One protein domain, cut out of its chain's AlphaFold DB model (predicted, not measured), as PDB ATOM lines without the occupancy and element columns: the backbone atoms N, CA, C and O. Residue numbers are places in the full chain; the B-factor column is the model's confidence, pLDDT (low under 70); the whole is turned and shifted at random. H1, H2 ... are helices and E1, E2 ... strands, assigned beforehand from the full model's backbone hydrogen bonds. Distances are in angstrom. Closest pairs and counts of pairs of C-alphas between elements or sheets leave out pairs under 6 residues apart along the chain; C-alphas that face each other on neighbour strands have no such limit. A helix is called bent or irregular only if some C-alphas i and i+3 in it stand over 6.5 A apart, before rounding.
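Overview. This is residues 38 to 160 of the 229 residues of an uncharacterized protein of Sulfurisphaera tokodaii (strain DSM 16993 / JCM 10545 / NBRC 100140 / 7) (UniProt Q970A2). Two twisted sheets lie face to face as a sandwich, their strands crossed at 48 degrees, with helices H1 and H2 touching each other at one end and the turn of the long hairpin E7 and E8 at the other. One sheet runs E1, E2, E9, E3, E6 and is mixed; the other runs E5, E4, E7, E8 and is antiparallel. The printed part has 123 residues, with nine named strands and two named helices in the order E1 to E6, H1, E7, E8, H2, E9; the class is mostly strand. It is compact, with a radius of gyration of the C-alphas of 14.3 A and spans of 47 by 33 by 23 A.

Along the chain. E1, residues 38 to 44, begins at C-alpha 38 (190.212, 148.394, 118.222). E2 is residues 48 to 54 and E3 residues 60 to 67. E4, residues 74 to 82, is 25.3 A long, and E5, residues 85 to 94, 26.9 A. E6 is residues 96 to 100, and H1, residues 101 to 113, is 18.7 A long. E7, residues 119 to 129, spans 33.0 A from C-alpha 119 (167.829, 152.840, 117.474), and E8, residues 132 to 142, spans 32.4 A. H2 is residues 144 to 148. E9, residues 153 to 160, ends at C-alpha 160 (181.783, 167.177, 127.716).

Arrangement. In the five-strand sheet E1 and E2 form a hairpin, with N 40 and O 52 2.8 A apart. E2 and E9 are antiparallel, N 51 to O 156 2.8 A. E9 and E3 are parallel, N 64 to O 157 2.8 A. E3 and edge strand E6 are antiparallel, N 63 to O 97 2.8 A. In the other sheet the hairpin E4 and E5 has N 76 and O 92 2.8 A apart, E4 and E7 are antiparallel with N 79 and O 122 at 2.8 A, and the hairpin E7 and E8 has N 123 and O 138 at 2.8 A. Across the sandwich, the closest C-alphas of E8 and E9 are those of Glu 138 and Ile 159, 7.2 A apart. H1 and the four-strand sheet make two layers, a helix on one face of a sheet; H1 runs along E4 at 2 degrees on the local plane, at a height over the sheet of 9.5 A. H1 and H2 touch, Phe 101 and Ile 147 being closest with C-alphas 5.0 A apart. H2 only grazes the five-strand sheet, with residues 146 to 147. H1 is irregular, C-alphas 103 and 106 being 7.3 A apart; 3 of its 9 O i to N i+4 pairs and 5 of its 10 O i to N i+3 pairs are within hydrogen-bond range, while in H2 the O i to N i+4 pair is within range.

Size, cuts and confidence. The two C-alphas farthest apart, those of Asn 115 and Gly 130, are 48.2 A from each other. The printed part has no cut and no long link. The mean pLDDT of the printed part is 85.9; residue 56, residues 114 to 118 and residues 130 to 131 are under 70.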
ATOM      1  N   VAL A  38     189.793 147.737 119.471       82.19
ATOM      2  CA  VAL A  38     190.212 148.394 118.222       82.19
ATOM      3  C   VAL A  38     189.168 149.426 117.831       82.19
ATOM      4  O   VAL A  38     188.022 149.052 117.602       82.19
ATOM      5  N   LEU A  39     189.546 150.703 117.728       80.94
ATOM      6  CA  LEU A  39     188.645 151.755 117.245       80.94
ATOM      7  C   LEU A  39     188.254 151.462 115.789       80.94
ATOM      8  O   LEU A  39     189.115 151.360 114.916       80.94
ATOM      9  N   ILE A  40     186.956 151.312 115.536       84.00
ATOM     10  CA  ILE A  40     186.392 151.024 114.209       84.00
ATOM     11  C   ILE A  40     185.624 152.210 113.621       84.00
ATOM     12  O   ILE A  40     185.373 152.233 112.420       84.00
ATOM     13  N   GLY A  41     185.267 153.195 114.442       77.75
ATOM     14  CA  GLY A  41     184.591 154.408 114.000       77.75
ATOM     15  C   GLY A  41     184.393 155.389 115.144       77.75
ATOM     16  O   GLY A  41     184.504 155.020 116.310       77.75
ATOM     17  N   TYR A  42     184.095 156.637 114.805       84.19
ATOM     18  CA  TYR A  42     183.717 157.657 115.772       84.19
ATOM     19  C   TYR A  42     182.786 158.688 115.131       84.19
ATOM     20  O   TYR A  42     182.753 158.838 113.908       84.19
ATOM     21  N   GLN A  43     182.056 159.410 115.970       80.94
ATOM     22  CA  GLN A  43     181.174 160.507 115.606       80.94
ATOM     23  C   GLN A  43     181.406 161.667 116.574       80.94
ATOM     24  O   GLN A  43     181.399 161.479 117.785       80.94
ATOM     25  N   THR A  44     181.606 162.870 116.046       80.62
ATOM     26  CA  THR A  44     181.659 164.093 116.855       80.62
ATOM     27  C   THR A  44     180.268 164.713 116.926       80.62
ATOM     28  O   THR A  44     179.585 164.817 115.906       80.62
ATOM     29  N   THR A  45     179.863 165.137 118.115       80.88
ATOM     30  CA  THR A  45     178.573 165.774 118.395       80.88
ATOM     31  C   THR A  45     178.786 167.132 119.060       80.88
ATOM     32  O   THR A  45     179.917 167.558 119.305       80.88
ATOM     33  N   SER A  46     177.699 167.856 119.332       76.81
ATOM     34  CA  SER A  46     177.774 169.130 120.053       76.81
ATOM     35  C   SER A  46     178.184 168.961 121.515       76.81
ATOM     36  O   SER A  46     178.812 169.866 122.061       76.81
ATOM     37  N   ALA A  47     177.839 167.828 122.138       79.38
ATOM     38  CA  ALA A  47     178.169 167.549 123.531       79.38
ATOM     39  C   ALA A  47     179.490 166.776 123.676       79.38
ATOM     40  O   ALA A  47     180.106 166.821 124.737       79.38
ATOM     41  N   GLY A  48     179.989 166.103 122.635       85.88
ATOM     42  CA  GLY A  48     181.307 165.478 122.685       85.88
ATOM     43  C   GLY A  48     181.610 164.530 121.533       85.88
ATOM     44  O   GLY A  48     181.621 164.938 120.371       85.88
ATOM     45  N   VAL A  49     181.984 163.292 121.861       84.88
ATOM     46  CA  VAL A  49     182.405 162.283 120.879       84.88
ATOM     47  C   VAL A  49     181.851 160.919 121.264       84.88
ATOM     48  O   VAL A  49     181.939 160.506 122.415       84.88
ATOM     49  N   ILE A  50     181.335 160.193 120.282       85.81
ATOM     50  CA  ILE A  50     180.943 158.793 120.395       85.81
ATOM     51  C   ILE A  50     181.978 157.964 119.643       85.81
ATOM     52  O   ILE A  50     182.232 158.202 118.466       85.81
ATOM     53  N   GLU A  51     182.571 156.979 120.298       85.44
ATOM     54  CA  GLU A  51     183.562 156.078 119.724       85.44
ATOM     55  C   GLU A  51     183.025 154.647 119.693       85.44
ATOM     56  O   GLU A  51     182.376 154.181 120.629       85.44
ATOM     57  N   TYR A  52     183.325 153.923 118.623       86.12
ATOM     58  CA  TYR A  52     182.927 152.536 118.435       86.12
ATOM     59  C   TYR A  52     184.183 151.680 118.379       86.12
ATOM     60  O   TYR A  52     185.044 151.876 117.520       86.12
ATOM     61  N   PHE A  53     184.276 150.702 119.270       84.81
ATOM     62  CA  PHE A  53     185.389 149.772 119.351       84.81
ATOM     63  C   PHE A  53     184.927 148.362 119.028       84.81
ATOM     64  O   PHE A  53     183.866 147.927 119.461       84.81
ATOM     65  N   LYS A  54     185.762 147.597 118.331       82.31
ATOM     66  CA  LYS A  54     185.649 146.145 118.313       82.31
ATOM     67  C   LYS A  54     186.281 145.606 119.596       82.31
ATOM     68  O   LYS A  54     187.500 145.669 119.747       82.31
ATOM     69  N   ASN A  55     185.454 145.098 120.505       77.81
ATOM     70  CA  ASN A  55     185.867 144.523 121.783       77.81
ATOM     71  C   ASN A  55     185.289 143.109 121.906       77.81
ATOM     72  O   ASN A  55     184.077 142.926 121.971       77.81
ATOM     73  N   VAL A  56     186.164 142.103 121.896       69.31
ATOM     74  CA  VAL A  56     185.764 140.686 121.879       69.31
ATOM     75  C   VAL A  56     185.270 140.206 123.244       69.31
ATOM     76  O   VAL A  56     184.516 139.239 123.307       69.31
ATOM     77  N   LEU A  57     185.690 140.858 124.328       75.75
ATOM     78  CA  LEU A  57     185.484 140.350 125.684       75.75
ATOM     79  C   LEU A  57     184.259 140.942 126.358       75.75
ATOM     80  O   LEU A  57     183.572 140.217 127.072       75.75
ATOM     81  N   ASP A  58     183.995 142.226 126.124       78.38
ATOM     82  CA  ASP A  58     182.907 142.916 126.808       78.38
ATOM     83  C   ASP A  58     182.148 143.859 125.863       78.38
ATOM     84  O   ASP A  58     182.533 145.021 125.676       78.38
ATOM     85  N   PRO A  59     181.096 143.348 125.197       90.31
ATOM     86  CA  PRO A  59     180.138 144.175 124.484       90.31
ATOM     87  C   PRO A  59     179.357 145.057 125.452       90.31
ATOM     88  O   PRO A  59     178.448 144.607 126.163       90.31
ATOM     89  N   SER A  60     179.709 146.336 125.479       94.62
ATOM     90  CA  SER A  60     179.139 147.269 126.435       94.62
ATOM     91  C   SER A  60     178.919 148.654 125.849       94.62
ATOM     92  O   SER A  60     179.488 149.063 124.836       94.62
ATOM     93  N   PHE A  61     178.035 149.380 126.512       94.81
ATOM     94  CA  PHE A  61     177.855 150.803 126.344       94.81
ATOM     95  C   PHE A  61     178.516 151.508 127.525       94.81
ATOM     96  O   PHE A  61     178.184 151.229 128.676       94.81
ATOM     97  N   VAL A  62     179.449 152.409 127.252       95.69
ATOM     98  CA  VAL A  62     180.239 153.114 128.258       95.69
ATOM     99  C   VAL A  62     179.993 154.604 128.108       95.69
ATOM    100  O   VAL A  62     180.243 155.175 127.056       95.69
ATOM    101  N   VAL A  63     179.539 155.254 129.169       96.81
ATOM    102  CA  VAL A  63     179.381 156.707 129.233       96.81
ATOM    103  C   VAL A  63     180.482 157.266 130.111       96.81
ATOM    104  O   VAL A  63     180.624 156.832 131.252       96.81
ATOM    105  N   LYS A  64     181.236 158.234 129.600       96.62
ATOM    106  CA  LYS A  64     182.252 158.979 130.345       96.62
ATOM    107  C   LYS A  64     181.903 160.453 130.312       96.62
ATOM    108  O   LYS A  64     181.680 161.008 129.238       96.62
ATOM    109  N   THR A  65     181.881 161.085 131.474       93.56
ATOM    110  CA  THR A  65     181.501 162.490 131.594       93.56
ATOM    111  C   THR A  65     182.693 163.332 132.015       93.56
ATOM    112  O   THR A  65     183.407 163.037 132.975       93.56
ATOM    113  N   TYR A  66     182.923 164.395 131.257       92.50
ATOM    114  CA  TYR A  66     184.017 165.323 131.461       92.50
ATOM    115  C   TYR A  66     183.461 166.707 131.759       92.50
ATOM    116  O   TYR A  66     182.532 167.165 131.103       92.50
ATOM    117  N   VAL A  67     184.055 167.394 132.726       86.00
ATOM    118  CA  VAL A  67     183.783 168.799 133.032       86.00
ATOM    119  C   VAL A  67     185.089 169.556 132.855       86.00
ATOM    120  O   VAL A  67     186.097 169.219 133.474       86.00
ATOM    121  N   ASN A  68     185.098 170.566 131.981       81.62
ATOM    122  CA  ASN A  68     186.297 171.364 131.676       81.62
ATOM    123  C   ASN A  68     187.540 170.518 131.310       81.62
ATOM    124  O   ASN A  68     188.668 170.869 131.653       81.62
ATOM    125  N   GLY A  69     187.334 169.391 130.621       79.44
ATOM    126  CA  GLY A  69     188.405 168.491 130.175       79.44
ATOM    127  C   GLY A  69     188.908 167.490 131.224       79.44
ATOM    128  O   GLY A  69     189.775 166.681 130.903       79.44
ATOM    129  N   GLY A  70     188.368 167.495 132.448       87.75
ATOM    130  CA  GLY A  70     188.639 166.482 133.474       87.75
ATOM    131  C   GLY A  70     187.460 165.531 133.660       87.75
ATOM    132  O   GLY A  70     186.315 165.956 133.550       87.75
ATOM    133  N   LEU A  71     187.730 164.255 133.945       91.94
ATOM    134  CA  LEU A  71     186.684 163.289 134.301       91.94
ATOM    135  C   LEU A  71     186.000 163.743 135.603       91.94
ATOM    136  O   LEU A  71     186.693 164.162 136.534       91.94
ATOM    137  N   ALA A  72     184.667 163.713 135.664       88.06
ATOM    138  CA  ALA A  72     183.926 164.285 136.787       88.06
ATOM    139  C   ALA A  72     182.715 163.444 137.197       88.06
ATOM    140  O   ALA A  72     182.043 162.847 136.363       88.06
ATOM    141  N   ASN A  73     182.396 163.440 138.494       88.31
ATOM    142  CA  ASN A  73     181.191 162.779 138.988       88.31
ATOM    143  C   ASN A  73     179.945 163.551 138.549       88.31
ATOM    144  O   ASN A  73     179.790 164.738 138.841       88.31
ATOM    145  N   THR A  74     179.046 162.854 137.863       89.75
ATOM    146  CA  THR A  74     177.808 163.411 137.311       89.75
ATOM    147  C   THR A  74     176.641 162.478 137.577       89.75
ATOM    148  O   THR A  74     176.828 161.276 137.761       89.75
ATOM    149  N   ILE A  75     175.430 163.025 137.572       89.94
ATOM    150  CA  ILE A  75     174.202 162.239 137.496       89.94
ATOM    151  C   ILE A  75     173.981 161.895 136.023       89.94
ATOM    152  O   ILE A  75     173.810 162.791 135.201       89.94
ATOM    153  N   ILE A  76     174.014 160.609 135.693       93.25
ATOM    154  CA  ILE A  76     173.839 160.064 134.349       93.25
ATOM    155  C   ILE A  76     172.498 159.337 134.311       93.25
ATOM    156  O   ILE A  76     172.355 158.257 134.890       93.25
ATOM    157  N   SER A  77     171.524 159.913 133.615       90.12
ATOM    158  CA  SER A  77     170.208 159.313 133.390       90.12
ATOM    159  C   SER A  77     170.148 158.750 131.970       90.12
ATOM    160  O   SER A  77     170.453 159.446 131.003       90.12
ATOM    161  N   VAL A  78     169.765 157.479 131.842       95.62
ATOM    162  CA  VAL A  78     169.780 156.748 130.566       95.62
ATOM    163  C   VAL A  78     168.366 156.371 130.151       95.62
ATOM    164  O   VAL A  78     167.624 155.737 130.909       95.62
ATOM    165  N   TYR A  79     168.025 156.711 128.913       93.25
ATOM    166  CA  TYR A  79     166.735 156.451 128.297       93.25
ATOM    167  C   TYR A  79     166.928 155.686 126.991       93.25
ATOM    168  O   TYR A  79     167.758 156.038 126.159       93.25
ATOM    169  N   ILE A  80     166.154 154.624 126.803       91.19
ATOM    170  CA  ILE A  80     166.250 153.753 125.633       91.19
ATOM    171  C   ILE A  80     165.092 154.072 124.699       91.19
ATOM    172  O   ILE A  80     163.924 153.997 125.105       91.19
ATOM    173  N   ASN A  81     165.418 154.391 123.449       87.31
ATOM    174  CA  ASN A  81     164.431 154.575 122.400       87.31
ATOM    175  C   ASN A  81     163.847 153.214 121.981       87.31
ATOM    176  O   ASN A  81     164.565 152.268 121.651       87.31
ATOM    177  N   GLN A  82     162.525 153.099 122.026       85.44
ATOM    178  CA  GLN A  82     161.752 151.960 121.539       85.44
ATOM    179  C   GLN A  82     160.811 152.445 120.426       85.44
ATOM    180  O   GLN A  82     160.464 153.623 120.407       85.44
ATOM    181  N   PRO A  83     160.298 151.562 119.552       79.00
ATOM    182  CA  PRO A  83     159.595 151.949 118.320       79.00
ATOM    183  C   PRO A  83     158.437 152.951 118.456       79.00
ATOM    184  O   PRO A  83     158.074 153.578 117.472       79.00
ATOM    185  N   ASN A  84     157.844 153.099 119.646       80.56
ATOM    186  CA  ASN A  84     156.789 154.079 119.938       80.56
ATOM    187  C   ASN A  84     156.861 154.618 121.381       80.56
ATOM    188  O   ASN A  84     155.853 155.061 121.931       80.56
ATOM    189  N   ASN A  85     157.999 154.469 122.060       83.38
ATOM    190  CA  ASN A  85     158.112 154.816 123.474       83.38
ATOM    191  C   ASN A  85     159.565 155.103 123.849       83.38
ATOM    192  O   ASN A  85     160.477 154.506 123.294       83.38
ATOM    193  N   VAL A  86     159.775 155.933 124.862       86.50
ATOM    194  CA  VAL A  86     161.081 156.119 125.490       86.50
ATOM    195  C   VAL A  86     161.012 155.505 126.880       86.50
ATOM    196  O   VAL A  86     160.191 155.900 127.707       86.50
ATOM    197  N   LYS A  87     161.860 154.508 127.150       88.31
ATOM    198  CA  LYS A  87     161.913 153.863 128.465       88.31
ATOM    199  C   LYS A  87     163.102 154.356 129.263       88.31
ATOM    200  O   LYS A  87     164.242 154.202 128.838       88.31
ATOM    201  N   PHE A  88     162.831 154.856 130.463       89.31
ATOM    202  CA  PHE A  88     163.867 155.036 131.470       89.31
ATOM    203  C   PHE A  88     164.504 153.681 131.804       89.31
ATOM    204  O   PHE A  88     163.798 152.700 132.065       89.31
ATOM    205  N   TYR A  89     165.834 153.633 131.772       92.19
ATOM    206  CA  TYR A  89     166.604 152.443 132.109       92.19
ATOM    207  C   TYR A  89     167.169 152.536 133.522       92.19
ATOM    208  O   TYR A  89     166.814 151.732 134.384       92.19
ATOM    209  N   LYS A  90     168.047 153.515 133.759       91.06
ATOM    210  CA  LYS A  90     168.664 153.741 135.065       91.06
ATOM    211  C   LYS A  90     169.160 155.169 135.204       91.06
ATOM    212  O   LYS A  90     169.446 155.845 134.218       91.06
ATOM    213  N   GLU A  91     169.346 155.549 136.456       91.50
ATOM    214  CA  GLU A  91     170.138 156.698 136.856       91.50
ATOM    215  C   GLU A  91     171.363 156.200 137.624       91.50
ATOM    216  O   GLU A  91     171.309 155.184 138.325       91.50
ATOM    217  N   TYR A  92     172.487 156.877 137.443       90.94
ATOM    218  CA  TYR A  92     173.746 156.550 138.088       90.94
ATOM    219  C   TYR A  92     174.477 157.830 138.467       90.94
ATOM    220  O   TYR A  92     174.514 158.767 137.682       90.94
ATOM    221  N   TYR A  93     175.086 157.852 139.648       92.56
ATOM    222  CA  TYR A  93     175.977 158.931 140.049       92.56
ATOM    223  C   TYR A  93     177.421 158.437 140.014       92.56
ATOM    224  O   TYR A  93     177.777 157.519 140.756       92.56
ATOM    225  N   GLY A  94     178.236 159.044 139.157       88.81
ATOM    226  CA  GLY A  94     179.653 158.728 139.040       88.81
ATOM    227  C   GLY A  94     180.304 159.323 137.792       88.81
ATOM    228  O   GLY A  94     179.682 160.077 137.044       88.81
ATOM    229  N   GLU A  95     181.574 158.980 137.601       89.94
ATOM    230  CA  GLU A  95     182.434 159.435 136.496       89.94
ATOM    231  C   GLU A  95     182.285 158.613 135.211       89.94
ATOM    232  O   GLU A  95     182.485 159.102 134.098       89.94
ATOM    233  N   THR A  96     181.991 157.320 135.347       95.56
ATOM    234  CA  THR A  96     181.848 156.406 134.214       95.56
ATOM    235  C   THR A  96     180.733 155.415 134.494       95.56
ATOM    236  O   THR A  96     180.714 154.769 135.541       95.56
ATOM    237  N   LEU A  97     179.810 155.284 133.547       96.25
ATOM    238  CA  LEU A  97     178.737 154.303 133.584       96.25
ATOM    239  C   LEU A  97     178.969 153.267 132.492       96.25
ATOM    240  O   LEU A  97     178.902 153.587 131.312       96.25
ATOM    241  N   GLU A  98     179.170 152.018 132.891       95.88
ATOM    242  CA  GLU A  98     179.193 150.882 131.976       95.88
ATOM    243  C   GLU A  98     177.877 150.100 132.048       95.88
ATOM    244  O   GLU A  98     177.336 149.831 133.128       95.88
ATOM    245  N   ILE A  99     177.337 149.765 130.877       95.44
ATOM    246  CA  ILE A  99     176.108 149.003 130.700       95.44
ATOM    247  C   ILE A  99     176.408 147.854 129.735       95.44
ATOM    248  O   ILE A  99     176.569 148.096 128.538       95.44
ATOM    249  N   PRO A 100     176.462 146.600 130.205       94.50
ATOM    250  CA  PRO A 100     176.657 145.469 129.309       94.50
ATOM    251  C   PRO A 100     175.445 145.321 128.382       94.50
ATOM    252  O   PRO A 100     174.299 145.522 128.803       94.50
ATOM    253  N   PHE A 101     175.665 144.922 127.128       93.25
ATOM    254  CA  PHE A 101     174.579 144.742 126.151       93.25
ATOM    255  C   PHE A 101     173.514 143.746 126.618       93.25
ATOM    256  O   PHE A 101     172.322 143.952 126.378       93.25
ATOM    257  N   SER A 102     173.917 142.728 127.380       91.75
ATOM    258  CA  SER A 102     173.012 141.758 128.007       91.75
ATOM    259  C   SER A 102     171.944 142.403 128.907       91.75
ATOM    260  O   SER A 102     170.828 141.891 129.009       91.75
ATOM    261  N   ALA A 103     172.239 143.549 129.529       92.31
ATOM    262  CA  ALA A 103     171.279 144.276 130.357       92.31
ATOM    263  C   ALA A 103     170.271 145.096 129.528       92.31
ATOM    264  O   ALA A 103     169.176 145.398 130.006       92.31
ATOM    265  N   LEU A 104     170.618 145.430 128.282       91.06
ATOM    266  CA  LEU A 104     169.793 146.216 127.364       91.06
ATOM    267  C   LEU A 104     168.905 145.340 126.474       91.06
ATOM    268  O   LEU A 104     167.893 145.818 125.959       91.06
ATOM    269  N   THR A 105     169.215 144.047 126.336       90.06
ATOM    270  CA  THR A 105     168.545 143.127 125.405       90.06
ATOM    271  C   THR A 105     167.014 143.172 125.509       90.06
ATOM    272  O   THR A 105     166.326 143.260 124.495       90.06
ATOM    273  N   ASN A 106     166.444 143.179 126.719       87.06
ATOM    274  CA  ASN A 106     164.983 143.191 126.903       87.06
ATOM    275  C   ASN A 106     164.305 144.491 126.442       87.06
ATOM    276  O   ASN A 106     163.115 144.486 126.126       87.06
ATOM    277  N   TYR A 107     165.045 145.595 126.392       87.50
ATOM    278  CA  TYR A 107     164.548 146.871 125.889       87.50
ATOM    279  C   TYR A 107     164.652 146.934 124.361       87.50
ATOM    280  O   TYR A 107     163.748 147.448 123.702       87.50
ATOM    281  N   VAL A 108     165.709 146.348 123.798       86.81
ATOM    282  CA  VAL A 108     166.022 146.434 122.365       86.81
ATOM    283  C   VAL A 108     165.298 145.377 121.530       86.81
ATOM    284  O   VAL A 108     164.944 145.667 120.394       86.81
ATOM    285  N   LYS A 109     164.945 144.211 122.095       86.31
ATOM    286  CA  LYS A 109     164.201 143.129 121.405       86.31
ATOM    287  C   LYS A 109     162.953 143.584 120.643       86.31
ATOM    288  O   LYS A 109     162.558 142.960 119.665       86.31
ATOM    289  N   SER A 110     162.304 144.665 121.080       82.50
ATOM    290  CA  SER A 110     161.145 145.229 120.372       82.50
ATOM    291  C   SER A 110     161.453 145.669 118.932       82.50
ATOM    292  O   SER A 110     160.552 145.642 118.095       82.50
ATOM    293  N   TRP A 111     162.714 145.983 118.630       83.25
ATOM    294  CA  TRP A 111     163.185 146.369 117.304       83.25
ATOM    295  C   TRP A 111     163.370 145.191 116.334       83.25
ATOM    296  O   TRP A 111     163.322 145.424 115.136       83.25
ATOM    297  N   GLU A 112     163.463 143.933 116.793       80.19
ATOM    298  CA  GLU A 112     163.588 142.746 115.908       80.19
ATOM    299  C   GLU A 112     162.433 142.623 114.904       80.19
ATOM    300  O   GLU A 112     162.575 142.064 113.821       80.19
ATOM    301  N   LYS A 113     161.254 143.135 115.274       73.75
ATOM    302  CA  LYS A 113     160.039 143.088 114.449       73.75
ATOM    303  C   LYS A 113     159.999 144.183 113.385       73.75
ATOM    304  O   LYS A 113     159.081 144.205 112.565       73.75
ATOM    305  N   HIS A 114     160.947 145.111 113.424       66.94
ATOM    306  CA  HIS A 114     161.036 146.235 112.512       66.94
ATOM    307  C   HIS A 114     162.290 146.045 111.664       66.94
ATOM    308  O   HIS A 114     163.405 146.173 112.153       66.94
ATOM    309  N   ASN A 115     162.087 145.673 110.398       57.94
ATOM    310  CA  ASN A 115     163.135 145.293 109.449       57.94
ATOM    311  C   ASN A 115     164.059 146.474 109.089       57.94
ATOM    312  O   ASN A 115     164.022 146.945 107.960       57.94
ATOM    313  N   VAL A 116     164.938 146.874 110.013       57.56
ATOM    314  CA  VAL A 116     165.978 147.913 109.884       57.56
ATOM    315  C   VAL A 116     165.509 149.326 110.250       57.56
ATOM    316  O   VAL A 116     165.068 150.098 109.404       57.56
ATOM    317  N   ILE A 117     165.681 149.684 111.527       61.28
ATOM    318  CA  ILE A 117     165.653 151.071 112.016       61.28
ATOM    319  C   ILE A 117     166.839 151.244 112.979       61.28
ATOM    320  O   ILE A 117     167.028 150.421 113.877       61.28
ATOM    321  N   ASN A 118     167.654 152.286 112.773       64.06
ATOM    322  CA  ASN A 118     168.677 152.686 113.743       64.06
ATOM    323  C   ASN A 118     167.968 153.095 115.037       64.06
ATOM    324  O   ASN A 118     167.079 153.943 115.017       64.06
ATOM    325  N   THR A 119     168.342 152.473 116.151       79.06
ATOM    326  CA  THR A 119     167.829 152.840 117.474       79.06
ATOM    327  C   THR A 119     168.849 153.724 118.176       79.06
ATOM    328  O   THR A 119     170.028 153.741 117.823       79.06
ATOM    329  N   SER A 120     168.402 154.439 119.199       86.38
ATOM    330  CA  SER A 120     169.247 155.332 119.975       86.38
ATOM    331  C   SER A 120     169.076 155.142 121.479       86.38
ATOM    332  O   SER A 120     168.076 154.603 121.972       86.38
ATOM    333  N   ILE A 121     170.107 155.523 122.224       91.25
ATOM    334  CA  ILE A 121     170.047 155.730 123.669       91.25
ATOM    335  C   ILE A 121     170.252 157.219 123.905       91.25
ATOM    336  O   ILE A 121     171.251 157.783 123.468       91.25
ATOM    337  N   LEU A 122     169.318 157.838 124.619       92.81
ATOM    338  CA  LEU A 122     169.460 159.200 125.106       92.81
ATOM    339  C   LEU A 122     170.114 159.158 126.486       92.81
ATOM    340  O   LEU A 122     169.598 158.539 127.423       92.81
ATOM    341  N   ILE A 123     171.243 159.839 126.610       94.19
ATOM    342  CA  ILE A 123     171.960 160.045 127.860       94.19
ATOM    343  C   ILE A 123     171.768 161.497 128.274       94.19
ATOM    344  O   ILE A 123     171.991 162.401 127.478       94.19
ATOM    345  N   ILE A 124     171.413 161.724 129.532       92.38
ATOM    346  CA  ILE A 124     171.412 163.053 130.137       92.38
ATOM    347  C   ILE A 124     172.436 163.040 131.265       92.38
ATOM    348  O   ILE A 124     172.281 162.292 132.231       92.38
ATOM    349  N   ALA A 125     173.484 163.848 131.135       91.88
ATOM    350  CA  ALA A 125     174.544 163.981 132.123       91.88
ATOM    351  C   ALA A 125     174.435 165.338 132.820       91.88
ATOM    352  O   ALA A 125     174.471 166.382 132.172       91.88
ATOM    353  N   THR A 126     174.304 165.327 134.145       87.31
ATOM    354  CA  THR A 126     174.156 166.533 134.964       87.31
ATOM    355  C   THR A 126     175.283 166.642 135.980       87.31
ATOM    356  O   THR A 126     175.470 165.767 136.826       87.31
ATOM    357  N   TYR A 127     176.016 167.747 135.918       86.00
ATOM    358  CA  TYR A 127     177.025 168.142 136.890       86.00
ATOM    359  C   TYR A 127     176.460 169.214 137.823       86.00
ATOM    360  O   TYR A 127     175.786 170.138 137.368       86.00
ATOM    361  N   ILE A 128     176.737 169.111 139.124       80.12
ATOM    362  CA  ILE A 128     176.269 170.076 140.123       80.12
ATOM    363  C   ILE A 128     177.477 170.710 140.807       80.12
ATOM    364  O   ILE A 128     178.255 170.025 141.465       80.12
ATOM    365  N   GLU A 129     177.598 172.031 140.702       77.44
ATOM    366  CA  GLU A 129     178.648 172.805 141.365       77.44
ATOM    367  C   GLU A 129     178.087 174.123 141.898       77.44
ATOM    368  O   GLU A 129     177.374 174.849 141.204       77.44
ATOM    369  N   GLY A 130     178.385 174.439 143.162       68.75
ATOM    370  CA  GLY A 130     177.993 175.713 143.774       68.75
ATOM    371  C   GLY A 130     176.481 175.985 143.758       68.75
ATOM    372  O   GLY A 130     176.073 177.136 143.617       68.75
ATOM    373  N   GLY A 131     175.655 174.936 143.851       68.56
ATOM    374  CA  GLY A 131     174.189 175.034 143.801       68.56
ATOM    375  C   GLY A 131     173.608 175.245 142.397       68.56
ATOM    376  O   GLY A 131     172.413 175.497 142.270       68.56
ATOM    377  N   LYS A 132     174.427 175.149 141.346       72.50
ATOM    378  CA  LYS A 132     173.994 175.212 139.946       72.50
ATOM    379  C   LYS A 132     174.114 173.837 139.306       72.50
ATOM    380  O   LYS A 132     175.083 173.128 139.560       72.50
ATOM    381  N   ALA A 133     173.139 173.492 138.472       76.94
ATOM    382  CA  ALA A 133     173.164 172.295 137.645       76.94
ATOM    383  C   ALA A 133     173.545 172.669 136.209       76.94
ATOM    384  O   ALA A 133     173.011 173.627 135.647       76.94
ATOM    385  N   PHE A 134     174.468 171.908 135.633       83.25
ATOM    386  CA  PHE A 134     174.899 172.001 134.246       83.25
ATOM    387  C   PHE A 134     174.599 170.664 133.588       83.25
ATOM    388  O   PHE A 134     175.114 169.636 134.028       83.25
ATOM    389  N   THR A 135     173.752 170.677 132.568       84.12
ATOM    390  CA  THR A 135     173.237 169.460 131.944       84.12
ATOM    391  C   THR A 135     173.580 169.451 130.469       84.12
ATOM    392  O   THR A 135     173.334 170.436 129.780       84.12
ATOM    393  N   GLU A 136     174.091 168.321 130.001       87.88
ATOM    394  CA  GLU A 136     174.230 168.015 128.582       87.88
ATOM    395  C   GLU A 136     173.448 166.743 128.267       87.88
ATOM    396  O   GLU A 136     173.359 165.825 129.090       87.88
ATOM    397  N   ALA A 137     172.871 166.700 127.072       88.00
ATOM    398  CA  ALA A 137     172.160 165.541 126.564       88.00
ATOM    399  C   ALA A 137     172.848 165.045 125.294       88.00
ATOM    400  O   ALA A 137     173.211 165.846 124.436       88.00
ATOM    401  N   GLU A 138     173.004 163.733 125.187       89.25
ATOM    402  CA  GLU A 138     173.658 163.081 124.062       89.25
ATOM    403  C   GLU A 138     172.810 161.906 123.585       89.25
ATOM    404  O   GLU A 138     172.444 161.027 124.369       89.25
ATOM    405  N   GLU A 139     172.504 161.886 122.293       89.19
ATOM    406  CA  GLU A 139     171.832 160.767 121.647       89.19
ATOM    407  C   GLU A 139     172.866 159.885 120.947       89.19
ATOM    408  O   GLU A 139     173.603 160.337 120.075       89.19
ATOM    409  N   VAL A 140     172.913 158.613 121.332       87.38
ATOM    410  CA  VAL A 140     173.873 157.649 120.798       87.38
ATOM    411  C   VAL A 140     173.152 156.622 119.950       87.38
ATOM    412  O   VAL A 140     172.431 155.767 120.473       87.38
ATOM    413  N   GLU A 141     173.362 156.695 118.640       85.62
ATOM    414  CA  GLU A 141     172.825 155.732 117.687       85.62
ATOM    415  C   GLU A 141     173.597 154.407 117.712       85.62
ATOM    416  O   GLU A 141     174.829 154.363 117.825       85.62
ATOM    417  N   TYR A 142     172.862 153.306 117.567       83.19
ATOM    418  CA  TYR A 142     173.417 151.965 117.437       83.19
ATOM    419  C   TYR A 142     172.510 151.051 116.610       83.19
ATOM    420  O   TYR A 142     171.294 151.234 116.512       83.19
ATOM    421  N   ASN A 143     173.113 150.011 116.030       84.62
ATOM    422  CA  ASN A 143     172.351 148.940 115.407       84.62
ATOM    423  C   ASN A 143     171.804 148.005 116.506       84.62
ATOM    424  O   ASN A 143     172.598 147.468 117.291       84.62
ATOM    425  N   PRO A 144     170.480 147.765 116.569       85.50
ATOM    426  CA  PRO A 144     169.886 146.913 117.598       85.50
ATOM    427  C   PRO A 144     170.436 145.477 117.576       85.50
ATOM    428  O   PRO A 144     170.569 144.863 118.639       85.50
ATOM    429  N   ASP A 145     170.843 144.965 116.408       84.25
ATOM    430  CA  ASP A 145     171.430 143.629 116.251       84.25
ATOM    431  C   ASP A 145     172.719 143.459 117.051       84.25
ATOM    432  O   ASP A 145     173.033 142.347 117.474       84.25
ATOM    433  N   TRP A 146     173.469 144.543 117.277       87.44
ATOM    434  CA  TRP A 146     174.687 144.484 118.080       87.44
ATOM    435  C   TRP A 146     174.379 144.104 119.525       87.44
ATOM    436  O   TRP A 146     175.101 143.306 120.115       87.44
ATOM    437  N   ILE A 147     173.276 144.623 120.066       89.75
ATOM    438  CA  ILE A 147     172.842 144.362 121.439       89.75
ATOM    439  C   ILE A 147     172.114 143.020 121.537       89.75
ATOM    440  O   ILE A 147     172.347 142.258 122.474       89.75
ATOM    441  N   ILE A 148     171.245 142.713 120.571       88.56
ATOM    442  CA  ILE A 148     170.461 141.469 120.547       88.56
ATOM    443  C   ILE A 148     171.372 140.245 120.440       88.56
ATOM    444  O   ILE A 148     171.213 139.291 121.201       88.56
ATOM    445  N   ASN A 149     172.347 140.291 119.529       88.25
ATOM    446  CA  ASN A 149     173.261 139.176 119.274       88.25
ATOM    447  C   ASN A 149     174.549 139.252 120.101       88.25
ATOM    448  O   ASN A 149     175.416 138.394 119.950       88.25
ATOM    449  N   ASN A 150     174.672 140.256 120.978       89.06
ATOM    450  CA  ASN A 150     175.859 140.493 121.797       89.06
ATOM    451  C   ASN A 150     177.147 140.524 120.949       89.06
ATOM    452  O   ASN A 150     178.136 139.850 121.250       89.06
ATOM    453  N   ASN A 151     177.104 141.269 119.841       88.31
ATOM    454  CA  ASN A 151     178.235 141.404 118.930       88.31
ATOM    455  C   ASN A 151     179.430 142.032 119.659       88.31
ATOM    456  O   ASN A 151     179.214 142.860 120.535       88.31
ATOM    457  N   PRO A 152     180.678 141.715 119.268       89.25
ATOM    458  CA  PRO A 152     181.898 142.185 119.929       89.25
ATOM    459  C   PRO A 152     182.187 143.669 119.646       89.25
ATOM    460  O   PRO A 152     183.187 144.013 119.012       89.25
ATOM    461  N   ILE A 153     181.273 144.541 120.062       87.94
ATOM    462  CA  ILE A 153     181.280 145.983 119.858       87.94
ATOM    463  C   ILE A 153     181.112 146.654 121.215       87.94
ATOM    464  O   ILE A 153     180.197 146.321 121.962       87.94
ATOM    465  N   GLN A 154     181.969 147.621 121.502       91.88
ATOM    466  CA  GLN A 154     181.825 148.532 122.623       91.88
ATOM    467  C   GLN A 154     181.569 149.938 122.085       91.88
ATOM    468  O   GLN A 154     182.243 150.383 121.158       91.88
ATOM    469  N   ILE A 155     180.595 150.629 122.664       91.56
ATOM    470  CA  ILE A 155     180.232 152.000 122.302       91.56
ATOM    471  C   ILE A 155     180.618 152.893 123.474       91.56
ATOM    472  O   ILE A 155     180.157 152.658 124.587       91.56
ATOM    473  N   VAL A 156     181.461 153.893 123.243       94.50
ATOM    474  CA  VAL A 156     181.952 154.812 124.273       94.50
ATOM    475  C   VAL A 156     181.449 156.218 123.966       94.50
ATOM    476  O   VAL A 156     181.902 156.846 123.019       94.50
ATOM    477  N   ALA A 157     180.520 156.720 124.773       94.50
ATOM    478  CA  ALA A 157     180.022 158.086 124.706       94.50
ATOM    479  C   ALA A 157     180.824 158.981 125.659       94.50
ATOM    480  O   ALA A 157     180.770 158.813 126.879       94.50
ATOM    481  N   ILE A 158     181.573 159.926 125.102       94.62
ATOM    482  CA  ILE A 158     182.349 160.933 125.824       94.62
ATOM    483  C   ILE A 158     181.549 162.233 125.803       94.62
ATOM    484  O   ILE A 158     181.471 162.896 124.771       94.62
ATOM    485  N   ILE A 159     180.968 162.600 126.945       93.38
ATOM    486  CA  ILE A 159     180.117 163.785 127.091       93.38
ATOM    487  C   ILE A 159     180.904 164.872 127.822       93.38
ATOM    488  O   ILE A 159     181.310 164.687 128.968       93.38
ATOM    489  N   ASN A 160     181.108 166.010 127.167       90.31
ATOM    490  CA  ASN A 160     181.783 167.177 127.716       90.31
ATOM    491  C   ASN A 160     180.755 168.206 128.187       90.31
ATOM    492  O   ASN A 160     180.168 168.936 127.395       90.31
TER     493      ASN A 160